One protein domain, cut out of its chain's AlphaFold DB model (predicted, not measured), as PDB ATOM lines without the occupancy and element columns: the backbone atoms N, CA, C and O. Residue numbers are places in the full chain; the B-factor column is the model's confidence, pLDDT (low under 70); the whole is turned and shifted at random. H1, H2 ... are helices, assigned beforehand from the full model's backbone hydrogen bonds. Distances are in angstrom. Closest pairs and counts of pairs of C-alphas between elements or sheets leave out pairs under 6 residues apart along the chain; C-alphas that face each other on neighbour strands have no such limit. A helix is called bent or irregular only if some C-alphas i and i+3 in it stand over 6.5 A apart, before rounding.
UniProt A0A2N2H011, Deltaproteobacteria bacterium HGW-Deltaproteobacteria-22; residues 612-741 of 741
ATOM      1  N   SER A 612     192.468 212.492 284.398       66.12
ATOM      2  CA  SER A 612     191.138 212.626 283.772       66.12
ATOM      3  C   SER A 612     190.139 211.494 284.064       66.12
ATOM      4  O   SER A 612     189.023 211.810 284.486       66.12
ATOM      5  N   PRO A 613     190.472 210.193 283.892       71.69
ATOM      6  CA  PRO A 613     189.500 209.128 284.139       71.69
ATOM      7  C   PRO A 613     189.160 209.007 285.627       71.69
ATOM      8  O   PRO A 613     188.000 208.846 285.991       71.69
ATOM      9  N   ALA A 614     190.159 209.128 286.508       83.44
ATOM     10  CA  ALA A 614     189.990 208.892 287.936       83.44
ATOM     11  C   ALA A 614     189.118 209.952 288.619       83.44
ATOM     12  O   ALA A 614     188.294 209.597 289.459       83.44
ATOM     13  N   LEU A 615     189.268 211.232 288.256       86.12
ATOM     14  CA  LEU A 615     188.453 212.308 288.834       86.12
ATOM     15  C   LEU A 615     186.989 212.196 288.401       86.12
ATOM     16  O   LEU A 615     186.098 212.259 289.247       86.12
ATOM     17  N   LEU A 616     186.715 211.937 287.119       82.50
ATOM     18  CA  LEU A 616     185.332 211.757 286.684       82.50
ATOM     19  C   LEU A 616     184.715 210.458 287.220       82.50
ATOM     20  O   LEU A 616     183.566 210.480 287.655       82.50
ATOM     21  N   TRP A 617     185.448 209.344 287.273       85.44
ATOM     22  CA  TRP A 617     184.926 208.124 287.893       85.44
ATOM     23  C   TRP A 617     184.670 208.304 289.392       85.44
ATOM     24  O   TRP A 617     183.717 207.728 289.903       85.44
ATOM     25  N   LEU A 618     185.444 209.133 290.101       88.31
ATOM     26  CA  LEU A 618     185.111 209.537 291.469       88.31
ATOM     27  C   LEU A 618     183.787 210.326 291.503       88.31
ATOM     28  O   LEU A 618     182.900 209.955 292.274       88.31
ATOM     29  N   CYS A 619     183.585 211.323 290.634       87.19
ATOM     30  CA  CYS A 619     182.305 212.043 290.517       87.19
ATOM     31  C   CYS A 619     181.113 211.113 290.221       87.19
ATOM     32  O   CYS A 619     180.114 211.150 290.941       87.19
ATOM     33  N   ASP A 620     181.221 210.237 289.219       84.12
ATOM     34  CA  ASP A 620     180.175 209.273 288.848       84.12
ATOM     35  C   ASP A 620     179.963 208.197 289.948       84.12
ATOM     36  O   ASP A 620     178.870 207.636 290.080       84.12
ATOM     37  N   LEU A 621     180.963 207.945 290.806       86.81
ATOM     38  CA  LEU A 621     180.845 207.151 292.039       86.81
ATOM     39  C   LEU A 621     180.460 207.984 293.282       86.81
ATOM     40  O   LEU A 621     180.436 207.444 294.392       86.81
ATOM     41  N   GLY A 622     180.019 209.233 293.109       87.56
ATOM     42  CA  GLY A 622     179.425 210.079 294.153       87.56
ATOM     43  C   GLY A 622     180.424 210.826 295.044       87.56
ATOM     44  O   GLY A 622     180.020 211.460 296.013       87.56
ATOM     45  N   GLU A 623     181.710 210.786 294.714       90.75
ATOM     46  CA  GLU A 623     182.818 211.391 295.465       90.75
ATOM     47  C   GLU A 623     183.109 212.840 295.018       90.75
ATOM     48  O   GLU A 623     184.228 213.328 295.158       90.75
ATOM     49  N   GLY A 624     182.112 213.552 294.474       90.25
ATOM     50  CA  GLY A 624     182.286 214.886 293.874       90.25
ATOM     51  C   GLY A 624     182.969 215.905 294.792       90.25
ATOM     52  O   GLY A 624     183.912 216.559 294.372       90.25
ATOM     53  N   ALA A 625     182.606 215.942 296.079       91.19
ATOM     54  CA  ALA A 625     183.230 216.848 297.050       91.19
ATOM     55  C   ALA A 625     184.733 216.575 297.290       91.19
ATOM     56  O   ALA A 625     185.473 217.491 297.640       91.19
ATOM     57  N   LEU A 626     185.200 215.334 297.091       88.06
ATOM     58  CA  LEU A 626     186.631 215.010 297.104       88.06
ATOM     59  C   LEU A 626     187.311 215.505 295.820       88.06
ATOM     60  O   LEU A 626     188.447 215.964 295.870       88.06
ATOM     61  N   VAL A 627     186.630 215.421 294.676       90.31
ATOM     62  CA  VAL A 627     187.141 215.924 293.392       90.31
ATOM     63  C   VAL A 627     187.238 217.451 293.407       90.31
ATOM     64  O   VAL A 627     188.265 217.983 292.997       90.31
ATOM     65  N   ASP A 628     186.246 218.143 293.968       92.31
ATOM     66  CA  ASP A 628     186.295 219.588 294.219       92.31
ATOM     67  C   ASP A 628     187.503 219.965 295.095       92.31
ATOM     68  O   ASP A 628     188.300 220.818 294.708       92.31
ATOM     69  N   GLU A 629     187.708 219.273 296.227       90.81
ATOM     70  CA  GLU A 629     188.858 219.505 297.117       90.81
ATOM     71  C   GLU A 629     190.206 219.277 296.407       90.81
ATOM     72  O   GLU A 629     191.176 219.998 296.651       90.81
ATOM     73  N   LEU A 630     190.286 218.279 295.522       87.94
ATOM     74  CA  LEU A 630     191.490 217.969 294.749       87.94
ATOM     75  C   LEU A 630     191.783 219.036 293.685       87.94
ATOM     76  O   LEU A 630     192.930 219.462 293.571       87.94
ATOM     77  N   LEU A 631     190.769 219.488 292.942       90.69
ATOM     78  CA  LEU A 631     190.918 220.515 291.905       90.69
ATOM     79  C   LEU A 631     191.246 221.890 292.503       90.69
ATOM     80  O   LEU A 631     192.098 222.602 291.975       90.69
ATOM     81  N   GLU A 632     190.617 222.260 293.620       93.06
ATOM     82  CA  GLU A 632     190.879 223.535 294.305       93.06
ATOM     83  C   GLU A 632     192.261 223.543 294.976       93.06
ATOM     84  O   GLU A 632     192.957 224.561 294.954       93.06
ATOM     85  N   ARG A 633     192.721 222.392 295.485       88.88
ATOM     86  CA  ARG A 633     194.096 222.220 295.976       88.88
ATOM     87  C   ARG A 633     195.131 222.273 294.850       88.88
ATOM     88  O   ARG A 633     196.192 222.858 295.045       88.88
ATOM     89  N   GLU A 634     194.846 221.672 293.697       87.12
ATOM     90  CA  GLU A 634     195.744 221.713 292.538       87.12
ATOM     91  C   GLU A 634     195.834 223.126 291.945       87.12
ATOM     92  O   GLU A 634     196.931 223.573 291.615       87.12
ATOM     93  N   LEU A 635     194.727 223.880 291.914       90.81
ATOM     94  CA  LEU A 635     194.735 225.300 291.549       90.81
ATOM     95  C   LEU A 635     195.667 226.101 292.475       90.81
ATOM     96  O   LEU A 635     196.578 226.768 291.990       90.81
ATOM     97  N   ALA A 636     195.512 225.961 293.797       90.19
ATOM     98  CA  ALA A 636     196.382 226.624 294.771       90.19
ATOM     99  C   ALA A 636     197.864 226.212 294.624       90.19
ATOM    100  O   ALA A 636     198.755 227.056 294.707       90.19
ATOM    101  N   ARG A 637     198.148 224.933 294.329       89.06
ATOM    102  CA  ARG A 637     199.512 224.450 294.045       89.06
ATOM    103  C   ARG A 637     200.117 225.132 292.813       89.06
ATOM    104  O   ARG A 637     201.317 225.388 292.789       89.06
ATOM    105  N   ILE A 638     199.313 225.400 291.786       87.75
ATOM    106  CA  ILE A 638     199.745 226.068 290.549       87.75
ATOM    107  C   ILE A 638     199.953 227.572 290.775       87.75
ATOM    108  O   ILE A 638     200.901 228.144 290.233       87.75
ATOM    109  N   GLU A 639     199.137 228.210 291.614       89.06
ATOM    110  CA  GLU A 639     199.322 229.609 292.027       89.06
ATOM    111  C   GLU A 639     200.675 229.839 292.737       89.06
ATOM    112  O   GLU A 639     201.292 230.890 292.548       89.06
ATOM    113  N   GLU A 640     201.196 228.844 293.470       88.19
ATOM    114  CA  GLU A 640     202.527 228.886 294.108       88.19
ATOM    115  C   GLU A 640     203.717 228.721 293.131       88.19
ATOM    116  O   GLU A 640     204.849 229.073 293.480       88.19
ATOM    117  N   LEU A 641     203.502 228.219 291.907       83.69
ATOM    118  CA  LEU A 641     204.559 228.060 290.893       83.69
ATOM    119  C   LEU A 641     204.952 229.401 290.247       83.69
ATOM    120  O   LEU A 641     204.140 230.329 290.175       83.69
ATOM    121  N   ALA A 642     206.171 229.486 289.697       79.56
ATOM    122  CA  ALA A 642     206.556 230.609 288.836       79.56
ATOM    123  C   ALA A 642     205.819 230.521 287.478       79.56
ATOM    124  O   ALA A 642     205.592 229.406 287.007       79.56
ATOM    125  N   PRO A 643     205.437 231.635 286.821       78.56
ATOM    126  CA  PRO A 643     204.543 231.599 285.658       78.56
ATOM    127  C   PRO A 643     205.000 230.741 284.474       78.56
ATOM    128  O   PRO A 643     204.139 230.115 283.852       78.56
ATOM    129  N   LYS A 644     206.311 230.628 284.215       73.12
ATOM    130  CA  LYS A 644     206.853 229.687 283.218       73.12
ATOM    131  C   LYS A 644     206.587 228.209 283.545       73.12
ATOM    132  O   LYS A 644     206.273 227.432 282.649       73.12
ATOM    133  N   ASP A 645     206.607 227.829 284.823       81.12
ATOM    134  CA  ASP A 645     206.402 226.444 285.279       81.12
ATOM    135  C   ASP A 645     204.917 226.028 285.293       81.12
ATOM    136  O   ASP A 645     204.587 224.855 285.485       81.12
ATOM    137  N   ARG A 646     203.993 226.988 285.141       86.19
ATOM    138  CA  ARG A 646     202.547 226.763 285.300       86.19
ATOM    139  C   ARG A 646     201.895 226.083 284.108       86.19
ATOM    140  O   ARG A 646     200.948 225.332 284.307       86.19
ATOM    141  N   ASP A 647     202.370 226.348 282.894       84.69
ATOM    142  CA  ASP A 647     201.663 226.051 281.643       84.69
ATOM    143  C   ASP A 647     201.118 224.612 281.550       84.69
ATOM    144  O   ASP A 647     199.906 224.416 281.456       84.69
ATOM    145  N   LEU A 648     201.976 223.593 281.671       84.62
ATOM    146  CA  LEU A 648     201.548 222.189 281.598       84.62
ATOM    147  C   LEU A 648     200.518 221.821 282.682       84.62
ATOM    148  O   LEU A 648     199.569 221.083 282.411       84.62
ATOM    149  N   ALA A 649     200.678 222.351 283.895       86.19
ATOM    150  CA  ALA A 649     199.758 222.095 284.998       86.19
ATOM    151  C   ALA A 649     198.414 222.821 284.798       86.19
ATOM    152  O   ALA A 649     197.360 222.236 285.045       86.19
ATOM    153  N   CYS A 650     198.429 224.047 284.262       90.56
ATOM    154  CA  CYS A 650     197.228 224.778 283.860       90.56
ATOM    155  C   CYS A 650     196.460 224.046 282.759       90.56
ATOM    156  O   CYS A 650     195.241 223.935 282.865       90.56
ATOM    157  N   ARG A 651     197.144 223.504 281.740       89.06
ATOM    158  CA  ARG A 651     196.518 222.709 280.668       89.06
ATOM    159  C   ARG A 651     195.780 221.496 281.239       89.06
ATOM    160  O   ARG A 651     194.595 221.318 280.962       89.06
ATOM    161  N   GLU A 652     196.453 220.692 282.059       86.19
ATOM    162  CA  GLU A 652     195.854 219.492 282.658       86.19
ATOM    163  C   GLU A 652     194.707 219.843 283.621       86.19
ATOM    164  O   GLU A 652     193.636 219.248 283.516       86.19
ATOM    165  N   LEU A 653     194.862 220.860 284.480       90.06
ATOM    166  CA  LEU A 653     193.788 221.311 285.372       90.06
ATOM    167  C   LEU A 653     192.587 221.876 284.596       90.06
ATOM    168  O   LEU A 653     191.446 221.581 284.944       90.06
ATOM    169  N   CYS A 654     192.814 222.644 283.526       92.50
ATOM    170  CA  CYS A 654     191.750 223.158 282.661       92.50
ATOM    171  C   CYS A 654     190.928 222.025 282.040       92.50
ATOM    172  O   CYS A 654     189.699 222.069 282.077       92.50
ATOM    173  N   LYS A 655     191.605 221.004 281.500       88.44
ATOM    174  CA  LYS A 655     190.985 219.800 280.933       88.44
ATOM    175  C   LYS A 655     190.192 219.030 281.986       88.44
ATOM    176  O   LYS A 655     189.014 218.760 281.764       88.44
ATOM    177  N   ASP A 656     190.817 218.694 283.111       88.12
ATOM    178  CA  ASP A 656     190.224 217.815 284.123       88.12
ATOM    179  C   ASP A 656     189.079 218.503 284.884       88.12
ATOM    180  O   ASP A 656     188.036 217.884 285.097       88.12
ATOM    181  N   ALA A 657     189.204 219.795 285.212       91.44
ATOM    182  CA  ALA A 657     188.126 220.561 285.836       91.44
ATOM    183  C   ALA A 657     186.920 220.724 284.895       91.44
ATOM    184  O   ALA A 657     185.783 220.480 285.301       91.44
ATOM    185  N   ALA A 658     187.151 221.070 283.624       91.25
ATOM    186  CA  ALA A 658     186.086 221.162 282.628       91.25
ATOM    187  C   ALA A 658     185.409 219.801 282.373       91.25
ATOM    188  O   ALA A 658     184.183 219.727 282.309       91.25
ATOM    189  N   ALA A 659     186.184 218.713 282.326       87.06
ATOM    190  CA  ALA A 659     185.673 217.352 282.163       87.06
ATOM    191  C   ALA A 659     184.828 216.847 283.351       87.06
ATOM    192  O   ALA A 659     184.129 215.852 283.194       87.06
ATOM    193  N   VAL A 660     184.835 217.516 284.514       87.94
ATOM    194  CA  VAL A 660     183.895 217.241 285.623       87.94
ATOM    195  C   VAL A 660     182.864 218.358 285.853       87.94
ATOM    196  O   VAL A 660     182.115 218.310 286.824       87.94
ATOM    197  N   GLY A 661     182.789 219.353 284.961       87.62
ATOM    198  CA  GLY A 661     181.835 220.467 285.040       87.62
ATOM    199  C   GLY A 661     182.270 221.652 285.915       87.62
ATOM    200  O   GLY A 661     181.528 222.626 286.028       87.62
ATOM    201  N   ARG A 662     183.482 221.636 286.489       91.25
ATOM    202  CA  ARG A 662     184.092 222.767 287.218       91.25
ATOM    203  C   ARG A 662     184.756 223.762 286.256       91.25
ATOM    204  O   ARG A 662     185.931 224.112 286.383       91.25
ATOM    205  N   VAL A 663     183.988 224.246 285.278       91.00
ATOM    206  CA  VAL A 663     184.444 225.257 284.301       91.00
ATOM    207  C   VAL A 663     184.827 226.576 284.999       91.00
ATOM    208  O   VAL A 663     185.666 227.314 284.494       91.00
ATOM    209  N   ASP A 664     184.313 226.846 286.205       92.50
ATOM    210  CA  ASP A 664     184.748 227.965 287.054       92.50
ATOM    211  C   ASP A 664     186.210 227.847 287.525       92.50
ATOM    212  O   ASP A 664     186.876 228.867 287.698       92.50
ATOM    213  N   LEU A 665     186.721 226.626 287.727       93.19
ATOM    214  CA  LEU A 665     188.121 226.379 288.082       93.19
ATOM    215  C   LEU A 665     189.009 226.402 286.841       93.19
ATOM    216  O   LEU A 665     190.070 227.019 286.877       93.19
ATOM    217  N   ALA A 666     188.547 225.840 285.720       92.62
ATOM    218  CA  ALA A 666     189.240 225.970 284.438       92.62
ATOM    219  C   ALA A 666     189.394 227.451 284.024       92.62
ATOM    220  O   ALA A 666     190.481 227.871 283.627       92.62
ATOM    221  N   ARG A 667     188.355 228.277 284.237       91.44
ATOM    222  CA  ARG A 667     188.381 229.738 284.021       91.44
ATOM    223  C   ARG A 667     189.314 230.517 284.956       91.44
ATOM    224  O   ARG A 667     189.676 231.640 284.622       91.44
ATOM    225  N   LYS A 668     189.723 229.949 286.095       92.44
ATOM    226  CA  LYS A 668     190.807 230.495 286.932       92.44
ATOM    227  C   LYS A 668     192.161 230.010 286.410       92.44
ATOM    228  O   LYS A 668     193.041 230.817 286.138       92.44
ATOM    229  N   ALA A 669     192.293 228.704 286.181       91.94
ATOM    230  CA  ALA A 669     193.538 228.058 285.774       91.94
ATOM    231  C   ALA A 669     194.127 228.609 284.460       91.94
ATOM    232  O   ALA A 669     195.322 228.893 284.425       91.94
ATOM    233  N   TYR A 670     193.328 228.838 283.405       91.12
ATOM    234  CA  TYR A 670     193.875 229.335 282.124       91.12
ATOM    235  C   TYR A 670     194.448 230.759 282.203       91.12
ATOM    236  O   TYR A 670     195.197 231.143 281.310       91.12
ATOM    237  N   LYS A 671     194.129 231.537 283.249       89.81
ATOM    238  CA  LYS A 671     194.686 232.881 283.480       89.81
ATOM    239  C   LYS A 671     196.069 232.844 284.127       89.81
ATOM    240  O   LYS A 671     196.818 233.804 283.997       89.81
ATOM    241  N   LEU A 672     196.418 231.760 284.822       87.50
ATOM    242  CA  LEU A 672     197.645 231.675 285.614       87.50
ATOM    243  C   LEU A 672     198.972 231.589 284.820       87.50
ATOM    244  O   LEU A 672     199.966 232.077 285.371       87.50
ATOM    245  N   PRO A 673     199.068 230.999 283.606       84.38
ATOM    246  CA  PRO A 673     200.309 230.957 282.836       84.38
ATOM    247  C   PRO A 673     200.476 232.220 281.968       84.38
ATOM    248  O   PRO A 673     199.536 233.001 281.797       84.38
ATOM    249  N   VAL A 674     201.678 232.420 281.422       76.88
ATOM    250  CA  VAL A 674     202.042 233.550 280.537       76.88
ATOM    251  C   VAL A 674     201.092 233.655 279.335       76.88
ATOM    252  O   VAL A 674     200.669 232.635 278.785       76.88
ATOM    253  N   LYS A 675     200.754 234.884 278.900       76.00
ATOM    254  CA  LYS A 675     199.713 235.115 277.875       76.00
ATOM    255  C   LYS A 675     199.945 234.303 276.595       76.00
ATOM    256  O   LYS A 675     199.026 233.623 276.146       76.00
ATOM    257  N   GLY A 676     201.181 234.283 276.089       71.88
ATOM    258  CA  GLY A 676     201.576 233.565 274.869       71.88
ATOM    259  C   GLY A 676     201.404 232.037 274.886       71.88
ATOM    260  O   GLY A 676     201.603 231.408 273.854       71.88
ATOM    261  N   VAL A 677     201.022 231.423 276.015       79.81
ATOM    262  CA  VAL A 677     200.669 229.990 276.102       79.81
ATOM    263  C   VAL A 677     199.246 229.732 276.627       79.81
ATOM    264  O   VAL A 677     198.799 228.580 276.644       79.81
ATOM    265  N   ARG A 678     198.477 230.779 276.983       87.31
ATOM    266  CA  ARG A 678     197.083 230.646 277.462       87.31
ATOM    267  C   ARG A 678     196.196 229.884 276.466       87.31
ATOM    268  O   ARG A 678     195.364 229.089 276.904       87.31
ATOM    269  N   TYR A 679     196.422 230.038 275.156       85.94
ATOM    270  CA  TYR A 679     195.674 229.345 274.095       85.94
ATOM    271  C   TYR A 679     195.643 227.818 274.272       85.94
ATOM    272  O   TYR A 679     194.603 227.191 274.071       85.94
ATOM    273  N   CYS A 680     196.737 227.201 274.735       87.38
ATOM    274  CA  CYS A 680     196.778 225.762 275.003       87.38
ATOM    275  C   CYS A 680     195.922 225.362 276.213       87.38
ATOM    276  O   CYS A 680     195.300 224.300 276.202       87.38
ATOM    277  N   SER A 681     195.860 226.204 277.249       91.38
ATOM    278  CA  SER A 681     194.983 225.979 278.406       91.38
ATOM    279  C   SER A 681     193.504 226.168 278.038       91.38
ATOM    280  O   SER A 681     192.657 225.388 278.475       91.38
ATOM    281  N   ILE A 682     193.194 227.119 277.150       92.88
ATOM    282  CA  ILE A 682     191.847 227.310 276.589       92.88
ATOM    283  C   ILE A 682     191.452 226.108 275.715       92.88
ATOM    284  O   ILE A 682     190.372 225.551 275.905       92.88
ATOM    285  N   GLN A 683     192.337 225.628 274.830       90.88
ATOM    286  CA  GLN A 683     192.127 224.382 274.082       90.88
ATOM    287  C   GLN A 683     191.890 223.185 275.014       90.88
ATOM    288  O   GLN A 683     191.053 222.334 274.718       90.88
ATOM    289  N   ALA A 684     192.606 223.096 276.138       89.88
ATOM    290  CA  ALA A 684     192.456 222.008 277.097       89.88
ATOM    291  C   ALA A 684     191.098 222.053 277.830       89.88
ATOM    292  O   ALA A 684     190.397 221.040 277.861       89.88
ATOM    293  N   MET A 685     190.680 223.231 278.313       92.50
ATOM    294  CA  MET A 685     189.331 223.484 278.852       92.50
ATOM    295  C   MET A 685     188.249 223.101 277.835       92.50
ATOM    296  O   MET A 685     187.337 222.338 278.143       92.50
ATOM    297  N   LEU A 686     188.395 223.565 276.594       92.44
ATOM    298  CA  LEU A 686     187.478 223.304 275.492       92.44
ATOM    299  C   LEU A 686     187.345 221.808 275.157       92.44
ATOM    300  O   LEU A 686     186.223 221.334 274.947       92.44
ATOM    301  N   ARG A 687     188.452 221.044 275.155       88.38
ATOM    302  CA  ARG A 687     188.411 219.571 275.054       88.38
ATOM    303  C   ARG A 687     187.606 218.975 276.211       88.38
ATOM    304  O   ARG A 687     186.750 218.134 275.961       88.38
ATOM    305  N   GLY A 688     187.853 219.414 277.448       88.31
ATOM    306  CA  GLY A 688     187.144 218.934 278.640       88.31
ATOM    307  C   GLY A 688     185.629 219.142 278.549       88.31
ATOM    308  O   GLY A 688     184.881 218.168 278.628       88.31
ATOM    309  N   CYS A 689     185.186 220.375 278.274       91.38
ATOM    310  CA  CYS A 689     183.775 220.722 278.059       91.38
ATOM    311  C   CYS A 689     183.141 219.861 276.950       91.38
ATOM    312  O   CYS A 689     182.090 219.243 277.139       91.38
ATOM    313  N   SER A 690     183.820 219.763 275.801       90.75
ATOM    314  CA  SER A 690     183.365 218.992 274.636       90.75
ATOM    315  C   SER A 690     183.199 217.498 274.936       90.75
ATOM    316  O   SER A 690     182.265 216.874 274.437       90.75
ATOM    317  N   ALA A 691     184.072 216.922 275.769       85.38
ATOM    318  CA  ALA A 691     184.083 215.493 276.076       85.38
ATOM    319  C   ALA A 691     182.926 215.045 276.995       85.38
ATOM    320  O   ALA A 691     182.573 213.865 276.993       85.38
ATOM    321  N   VAL A 692     182.317 215.968 277.752       84.81
ATOM    322  CA  VAL A 692     181.081 215.725 278.530       84.81
ATOM    323  C   VAL A 692     179.814 216.286 277.880       84.81
ATOM    324  O   VAL A 692     178.720 216.048 278.391       84.81
ATOM    325  N   GLY A 693     179.936 216.998 276.756       88.06
ATOM    326  CA  GLY A 693     178.811 217.648 276.085       88.06
ATOM    327  C   GLY A 693     178.358 218.960 276.734       88.06
ATOM    328  O   GLY A 693     177.226 219.385 276.499       88.06
ATOM    329  N   ASP A 694     179.212 219.625 277.521       90.75
ATOM    330  CA  ASP A 694     178.971 221.016 277.918       90.75
ATOM    331  C   ASP A 694     179.307 221.949 276.749       90.75
ATOM    332  O   ASP A 694     180.386 222.537 276.649       90.75
ATOM    333  N   PHE A 695     178.348 222.094 275.840       93.44
ATOM    334  CA  PHE A 695     178.479 223.004 274.710       93.44
ATOM    335  C   PHE A 695     178.452 224.482 275.127       93.44
ATOM    336  O   PHE A 695     178.877 225.324 274.338       93.44
ATOM    337  N   THR A 696     178.007 224.808 276.348       92.56
ATOM    338  CA  THR A 696     178.028 226.187 276.866       92.56
ATOM    339  C   THR A 696     179.449 226.544 277.277       92.56
ATOM    340  O   THR A 696     180.051 227.427 276.673       92.56
ATOM    341  N   GLY A 697     180.056 225.757 278.168       91.25
ATOM    342  CA  GLY A 697     181.473 225.875 278.508       91.25
ATOM    343  C   GLY A 697     182.413 225.734 277.304       91.25
ATOM    344  O   GLY A 697     183.491 226.320 277.319       91.25
ATOM    345  N   ALA A 698     182.022 225.005 276.251       92.75
ATOM    346  CA  ALA A 698     182.789 224.921 275.006       92.75
ATOM    347  C   ALA A 698     182.691 226.197 274.147       92.75
ATOM    348  O   ALA A 698     183.715 226.778 273.791       92.75
ATOM    349  N   VAL A 699     181.483 226.673 273.816       92.50
ATOM    350  CA  VAL A 699     181.323 227.880 272.982       92.50
ATOM    351  C   VAL A 699     181.852 229.117 273.710       92.50
ATOM    352  O   VAL A 699     182.596 229.894 273.119       92.50
ATOM    353  N   ASP A 700     181.583 229.248 275.007       90.25
ATOM    354  CA  ASP A 700     182.064 230.372 275.813       90.25
ATOM    355  C   ASP A 700     183.591 230.299 276.082       90.25
ATOM    356  O   ASP A 700     184.170 231.250 276.611       90.25
ATOM    357  N   ALA A 701     184.260 229.178 275.764       91.56
ATOM    358  CA  ALA A 701     185.725 229.065 275.736       91.56
ATOM    359  C   ALA A 701     186.312 229.437 274.361       91.56
ATOM    360  O   ALA A 701     187.422 229.958 274.290       91.56
ATOM    361  N   LEU A 702     185.564 229.246 273.268       91.56
ATOM    362  CA  LEU A 702     185.939 229.730 271.931       91.56
ATOM    363  C   LEU A 702     185.884 231.264 271.813       91.56
ATOM    364  O   LEU A 702     186.452 231.839 270.884       91.56
ATOM    365  N   GLU A 703     185.222 231.939 272.750       89.00
ATOM    366  CA  GLU A 703     185.234 233.399 272.901       89.00
ATOM    367  C   GLU A 703     186.516 233.929 273.589       89.00
ATOM    368  O   GLU A 703     186.702 235.139 273.634       89.00
ATOM    369  N   LEU A 704     187.419 233.055 274.069       88.69
ATOM    370  CA  LEU A 704     188.665 233.428 274.771       88.69
ATOM    371  C   LEU A 704     189.934 233.417 273.894       88.69
ATOM    372  O   LEU A 704     191.019 233.684 274.404       88.69
ATOM    373  N   PHE A 705     189.834 233.058 272.612       86.88
ATOM    374  CA  PHE A 705     190.978 233.098 271.692       86.88
ATOM    375  C   PHE A 705     191.135 234.497 271.091       86.88
ATOM    376  O   PHE A 705     190.242 234.948 270.372       86.88
ATOM    377  N   ASP A 706     192.292 235.125 271.333       79.56
ATOM    378  CA  ASP A 706     192.707 236.376 270.682       79.56
ATOM    379  C   ASP A 706     192.824 236.184 269.157       79.56
ATOM    380  O   ASP A 706     192.364 237.018 268.375       79.56
ATOM    381  N   GLU A 707     193.410 235.061 268.719       79.38
ATOM    382  CA  GLU A 707     193.559 234.740 267.302       79.38
ATOM    383  C   GLU A 707     192.435 233.851 266.759       79.38
ATOM    384  O   GLU A 707     192.251 232.685 267.127       79.38
ATOM    385  N   ASP A 708     191.774 234.372 265.727       79.00
ATOM    386  CA  ASP A 708     190.812 233.644 264.903       79.00
ATOM    387  C   ASP A 708     191.433 232.356 264.313       79.00
ATOM    388  O   ASP A 708     190.738 231.347 264.124       79.00
ATOM    389  N   ARG A 709     192.762 232.353 264.076       79.19
ATOM    390  CA  ARG A 709     193.556 231.177 263.680       79.19
ATOM    391  C   ARG A 709     193.343 230.012 264.642       79.19
ATOM    392  O   ARG A 709     192.773 228.994 264.249       79.19
ATOM    393  N   GLU A 710     193.776 230.198 265.884       84.25
ATOM    394  CA  GLU A 710     193.780 229.190 266.946       84.25
ATOM    395  C   GLU A 710     192.372 228.676 267.243       84.25
ATOM    396  O   GLU A 710     192.169 227.476 267.434       84.25
ATOM    397  N   LYS A 711     191.386 229.579 267.195       88.50
ATOM    398  CA  LYS A 711     189.961 229.293 267.384       88.50
ATOM    399  C   LYS A 711     189.426 228.225 266.422       88.50
ATOM    400  O   LYS A 711     188.582 227.420 266.813       88.50
ATOM    401  N   LEU A 712     189.930 228.159 265.187       85.00
ATOM    402  CA  LEU A 712     189.512 227.152 264.200       85.00
ATOM    403  C   LEU A 712     190.129 225.776 264.462       85.00
ATOM    404  O   LEU A 712     189.424 224.769 264.393       85.00
ATOM    405  N   ASP A 713     191.415 225.727 264.814       84.62
ATOM    406  CA  ASP A 713     192.069 224.482 265.230       84.62
ATOM    407  C   ASP A 713     191.433 223.938 266.522       84.62
ATOM    408  O   ASP A 713     191.176 222.736 266.647       84.62
ATOM    409  N   ALA A 714     191.058 224.838 267.434       89.25
ATOM    410  CA  ALA A 714     190.305 224.546 268.644       89.25
ATOM    411  C   ALA A 714     188.893 223.989 268.342       89.25
ATOM    412  O   ALA A 714     188.491 222.988 268.944       89.25
ATOM    413  N   VAL A 715     188.157 224.546 267.369       90.94
ATOM    414  CA  VAL A 715     186.876 223.987 266.880       90.94
ATOM    415  C   VAL A 715     187.062 222.604 266.249       90.94
ATOM    416  O   VAL A 715     186.338 221.679 266.611       90.94
ATOM    417  N   ASN A 716     188.045 222.424 265.362       87.81
ATOM    418  CA  ASN A 716     188.399 221.128 264.762       87.81
ATOM    419  C   ASN A 716     188.618 220.050 265.838       87.81
ATOM    420  O   ASN A 716     188.022 218.972 265.796       87.81
ATOM    421  N   MET A 717     189.420 220.377 266.853       86.31
ATOM    422  CA  MET A 717     189.685 219.503 267.993       86.31
ATOM    423  C   MET A 717     188.431 219.232 268.836       86.31
ATOM    424  O   MET A 717     188.219 218.096 269.249       86.31
ATOM    425  N   SER A 718     187.577 220.236 269.051       90.06
ATOM    426  CA  SER A 718     186.293 220.072 269.752       90.06
ATOM    427  C   SER A 718     185.386 219.093 269.020       90.06
ATOM    428  O   SER A 718     184.844 218.172 269.625       90.06
ATOM    429  N   LEU A 719     185.260 219.249 267.700       90.62
ATOM    430  CA  LEU A 719     184.430 218.384 266.876       90.62
ATOM    431  C   LEU A 719     184.969 216.941 266.866       90.62
ATOM    432  O   LEU A 719     184.164 216.030 267.068       90.62
ATOM    433  N   ARG A 720     186.293 216.704 266.767       87.06
ATOM    434  CA  ARG A 720     186.868 215.349 266.963       87.06
ATOM    435  C   ARG A 720     186.598 214.793 268.362       87.06
ATOM    436  O   ARG A 720     186.249 213.624 268.470       87.06
ATOM    437  N   VAL A 721     186.711 215.598 269.422       87.25
ATOM    438  CA  VAL A 721     186.436 215.139 270.796       87.25
ATOM    439  C   VAL A 721     184.970 214.742 270.974       87.25
ATOM    440  O   VAL A 721     184.710 213.665 271.499       87.25
ATOM    441  N   VAL A 722     184.010 215.538 270.488       88.81
ATOM    442  CA  VAL A 722     182.576 215.177 270.535       88.81
ATOM    443  C   VAL A 722     182.303 213.903 269.734       88.81
ATOM    444  O   VAL A 722     181.525 213.052 270.159       88.81
ATOM    445  N   GLU A 723     182.962 213.730 268.587       85.06
ATOM    446  CA  GLU A 723     182.850 212.497 267.817       85.06
ATOM    447  C   GLU A 723     183.425 211.279 268.541       85.06
ATOM    448  O   GLU A 723     182.811 210.213 268.468       85.06
ATOM    449  N   ALA A 724     184.587 211.411 269.181       83.81
ATOM    450  CA  ALA A 724     185.294 210.336 269.876       83.81
ATOM    451  C   ALA A 724     184.766 210.086 271.302       83.81
ATOM    452  O   ALA A 724     185.117 209.080 271.914       83.81
ATOM    453  N   ALA A 725     183.878 210.942 271.826       83.12
ATOM    454  CA  ALA A 725     183.399 210.911 273.213       83.12
ATOM    455  C   ALA A 725     182.719 209.593 273.643       83.12
ATOM    456  O   ALA A 725     182.646 209.302 274.834       83.12
ATOM    457  N   PHE A 726     182.251 208.774 272.697       82.62
ATOM    458  CA  PHE A 726     181.716 207.436 272.983       82.62
ATOM    459  C   PHE A 726     182.802 206.354 273.175       82.62
ATOM    460  O   PHE A 726     182.451 205.228 273.516       82.62
ATOM    461  N   VAL A 727     184.086 206.688 272.967       80.75
ATOM    462  CA  VAL A 727     185.259 205.802 273.133       80.75
ATOM    463  C   VAL A 727     186.325 206.416 274.050       80.75
ATOM    464  O   VAL A 727     186.662 205.822 275.070       80.75
ATOM    465  N   THR A 728     186.817 207.620 273.734       72.44
ATOM    466  CA  THR A 728     187.833 208.343 274.531       72.44
ATOM    467  C   THR A 728     187.235 209.318 275.539       72.44
ATOM    468  O   THR A 728     187.944 209.837 276.402       72.44
ATOM    469  N   GLY A 729     185.936 209.609 275.425       68.00
ATOM    470  CA  GLY A 729     185.267 210.523 276.340       68.00
ATOM    471  C   GLY A 729     185.240 209.958 277.761       68.00
ATOM    472  O   GLY A 729     185.162 208.740 277.940       68.00
ATOM    473  N   PRO A 730     185.248 210.816 278.793       64.12
ATOM    474  CA  PRO A 730     185.343 210.394 280.190       64.12
ATOM    475  C   PRO A 730     184.309 209.328 280.606       64.12
ATOM    476  O   PRO A 730     184.606 208.470 281.437       64.12
ATOM    477  N   ARG A 731     183.109 209.351 280.003       66.44
ATOM    478  CA  ARG A 731     181.997 208.416 280.264       66.44
ATOM    479  C   ARG A 731     181.886 207.237 279.292       66.44
ATOM    480  O   ARG A 731     180.909 206.495 279.363       66.44
ATOM    481  N   ALA A 732     182.842 207.051 278.385       61.75
ATOM    482  CA  ALA A 732     182.790 205.982 277.392       61.75
ATOM    483  C   ALA A 732     182.817 204.582 278.026       61.75
ATOM    484  O   ALA A 732     182.048 203.703 277.640       61.75
ATOM    485  N   THR A 733     183.680 204.382 279.026       63.22
ATOM    486  CA  THR A 733     183.842 203.085 279.696       63.22
ATOM    487  C   THR A 733     182.849 202.942 280.858       63.22
ATOM    488  O   THR A 733     182.934 203.700 281.825       63.22
ATOM    489  N   PRO A 734     181.925 201.962 280.827       52.03
ATOM    490  CA  PRO A 734     181.010 201.702 281.928       52.03
ATOM    491  C   PRO A 734     181.765 201.064 283.096       52.03
ATOM    492  O   PRO A 734     182.198 199.913 283.015       52.03
ATOM    493  N   LEU A 735     181.860 201.783 284.213       58.97
ATOM    494  CA  LEU A 735     182.292 201.214 285.488       58.97
ATOM    495  C   LEU A 735     181.384 200.030 285.846       58.97
ATOM    496  O   LEU A 735     180.181 200.203 286.055       58.97
ATOM    497  N   ARG A 736     181.955 198.827 285.973       58.88
ATOM    498  CA  ARG A 736     181.206 197.590 286.274       58.88
ATOM    499  C   ARG A 736     180.399 197.698 287.576       58.88
ATOM    500  O   ARG A 736     179.361 197.064 287.720       58.88
ATOM    501  N   SER A 737     180.851 198.554 288.490       50.09
ATOM    502  CA  SER A 737     180.239 198.881 289.779       50.09
ATOM    503  C   SER A 737     179.028 199.834 289.726       50.09
ATOM    504  O   SER A 737     178.367 200.008 290.749       50.09
ATOM    505  N   GLN A 738     178.680 200.418 288.569       46.53
ATOM    506  CA  GLN A 738     177.426 201.178 288.396       46.53
ATOM    507  C   GLN A 738     176.180 200.278 288.297       46.53
ATOM    508  O   GLN A 738     175.060 200.776 288.363       46.53
ATOM    509  N   SER A 739     176.331 198.952 288.185       38.78
ATOM    510  CA  SER A 739     175.210 198.008 288.042       38.78
ATOM    511  C   SER A 739     174.443 197.704 289.344       38.78
ATOM    512  O   SER A 739     173.732 196.700 289.408       38.78
ATOM    513  N   GLN A 740     174.614 198.513 290.394       33.62
ATOM    514  CA  GLN A 740     173.864 198.434 291.652       33.62
ATOM    515  C   GLN A 740     173.415 199.840 292.082       33.62
ATOM    516  O   GLN A 740     174.151 200.561 292.761       33.62
ATOM    517  N   GLY A 741     172.199 200.203 291.668       27.67
ATOM    518  CA  GLY A 741     171.463 201.419 292.024       27.67
ATOM    519  C   GLY A 741     169.967 201.171 291.898       27.67
ATOM    520  O   GLY A 741     169.585 200.545 290.886       27.67
TER     521      GLY A 741
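What this domain is: This is residues 612 to 741 of the 741 residues of a protein of Deltaproteobacteria bacterium HGW-Deltaproteobacteria-22 (UniProt A0A2N2H011). Seven helices fold back and forth into a slab of mostly aligned helices, with H3 and H5 side by side in its middle. H1, H2 and H4 pack on H3, while H6 and H7 pack on H5, with H4 also reaching H5; a tail with the small helix H8 leads away from this body and meets no other helix. The printed part has 130 residues with eight named helices, H1 to H8 in chain order, and no named strand; the class is all helix. It is compact, with a radius of gyration of the C-alphas of 14.7 A, and spans 48 by 34 by 19 A.

Where its parts are: The longest helix by residues, H5, holds residues 675 to 692 and measures 26.9 A. H3, residues 643 to 659, measures 23.9 A; H7, residues 708 to 724, 24.5 A; and H2, residues 624 to 639, 22.6 A. H1 holds residues 612 to 620, H4 663 to 669, H6 695 to 702 and H8 736 to 739. C-alpha 675 is at (199.713, 235.115, 277.875), C-alpha 612 at (191.138, 212.626, 283.772) and C-alpha 739 at (175.210, 198.008, 288.042). H3 and H5 are irregular: C-alphas 645 and 648 are 7.4 A apart, and C-alphas 676 and 679 are 7.3 A apart. H3 has a kink of 37 degrees near residue 650.

How they stand to each other: H3 and H5 are the hubs, touching four helices each. They touch each other at a shallow tilt of 16 degrees, the same way, and their closest C-alphas, of Ala 659 and Gly 688, are 4.1 A apart. H5 touches H7 at 26 degrees, a shallow tilt, with C-alphas 690 and 722 closest at 5.7 A. H5 and H6 form a hairpin, touching through residues 682 to 690 of H5 alone, with C-alphas 686 and 698 closest at 5.0 A. H3 and H4 form another, with C-alphas 654 and 666 closest at 4.2 A. H2 and H3 are also a hairpin, with C-alphas 638 and 646 closest at 6.0 A. H1 touches H2 at a tilt of 36 degrees, only just steep, through residues 624 to 627 of H2 alone; C-alphas 615 and 627 are closest at 6.0 A. In H2, H4 and H6 every O i to N i+4 pair is within hydrogen-bond range; the counts are 4 of 5 in H1, 10 of 13 in H3, 11 of 14 in H5 and 12 of 13 in H7, and H8 is too short for such a pair.

The domain as a whole: The C-alphas of Glu 707 and Gln 740, the two farthest apart, are 47.9 A apart. The printed part has no cut; the link from H7 to H8 is long, with 11 residues. The mean pLDDT of the printed part is 83.7, and residue 612 and residues 729 to 741 are under 70.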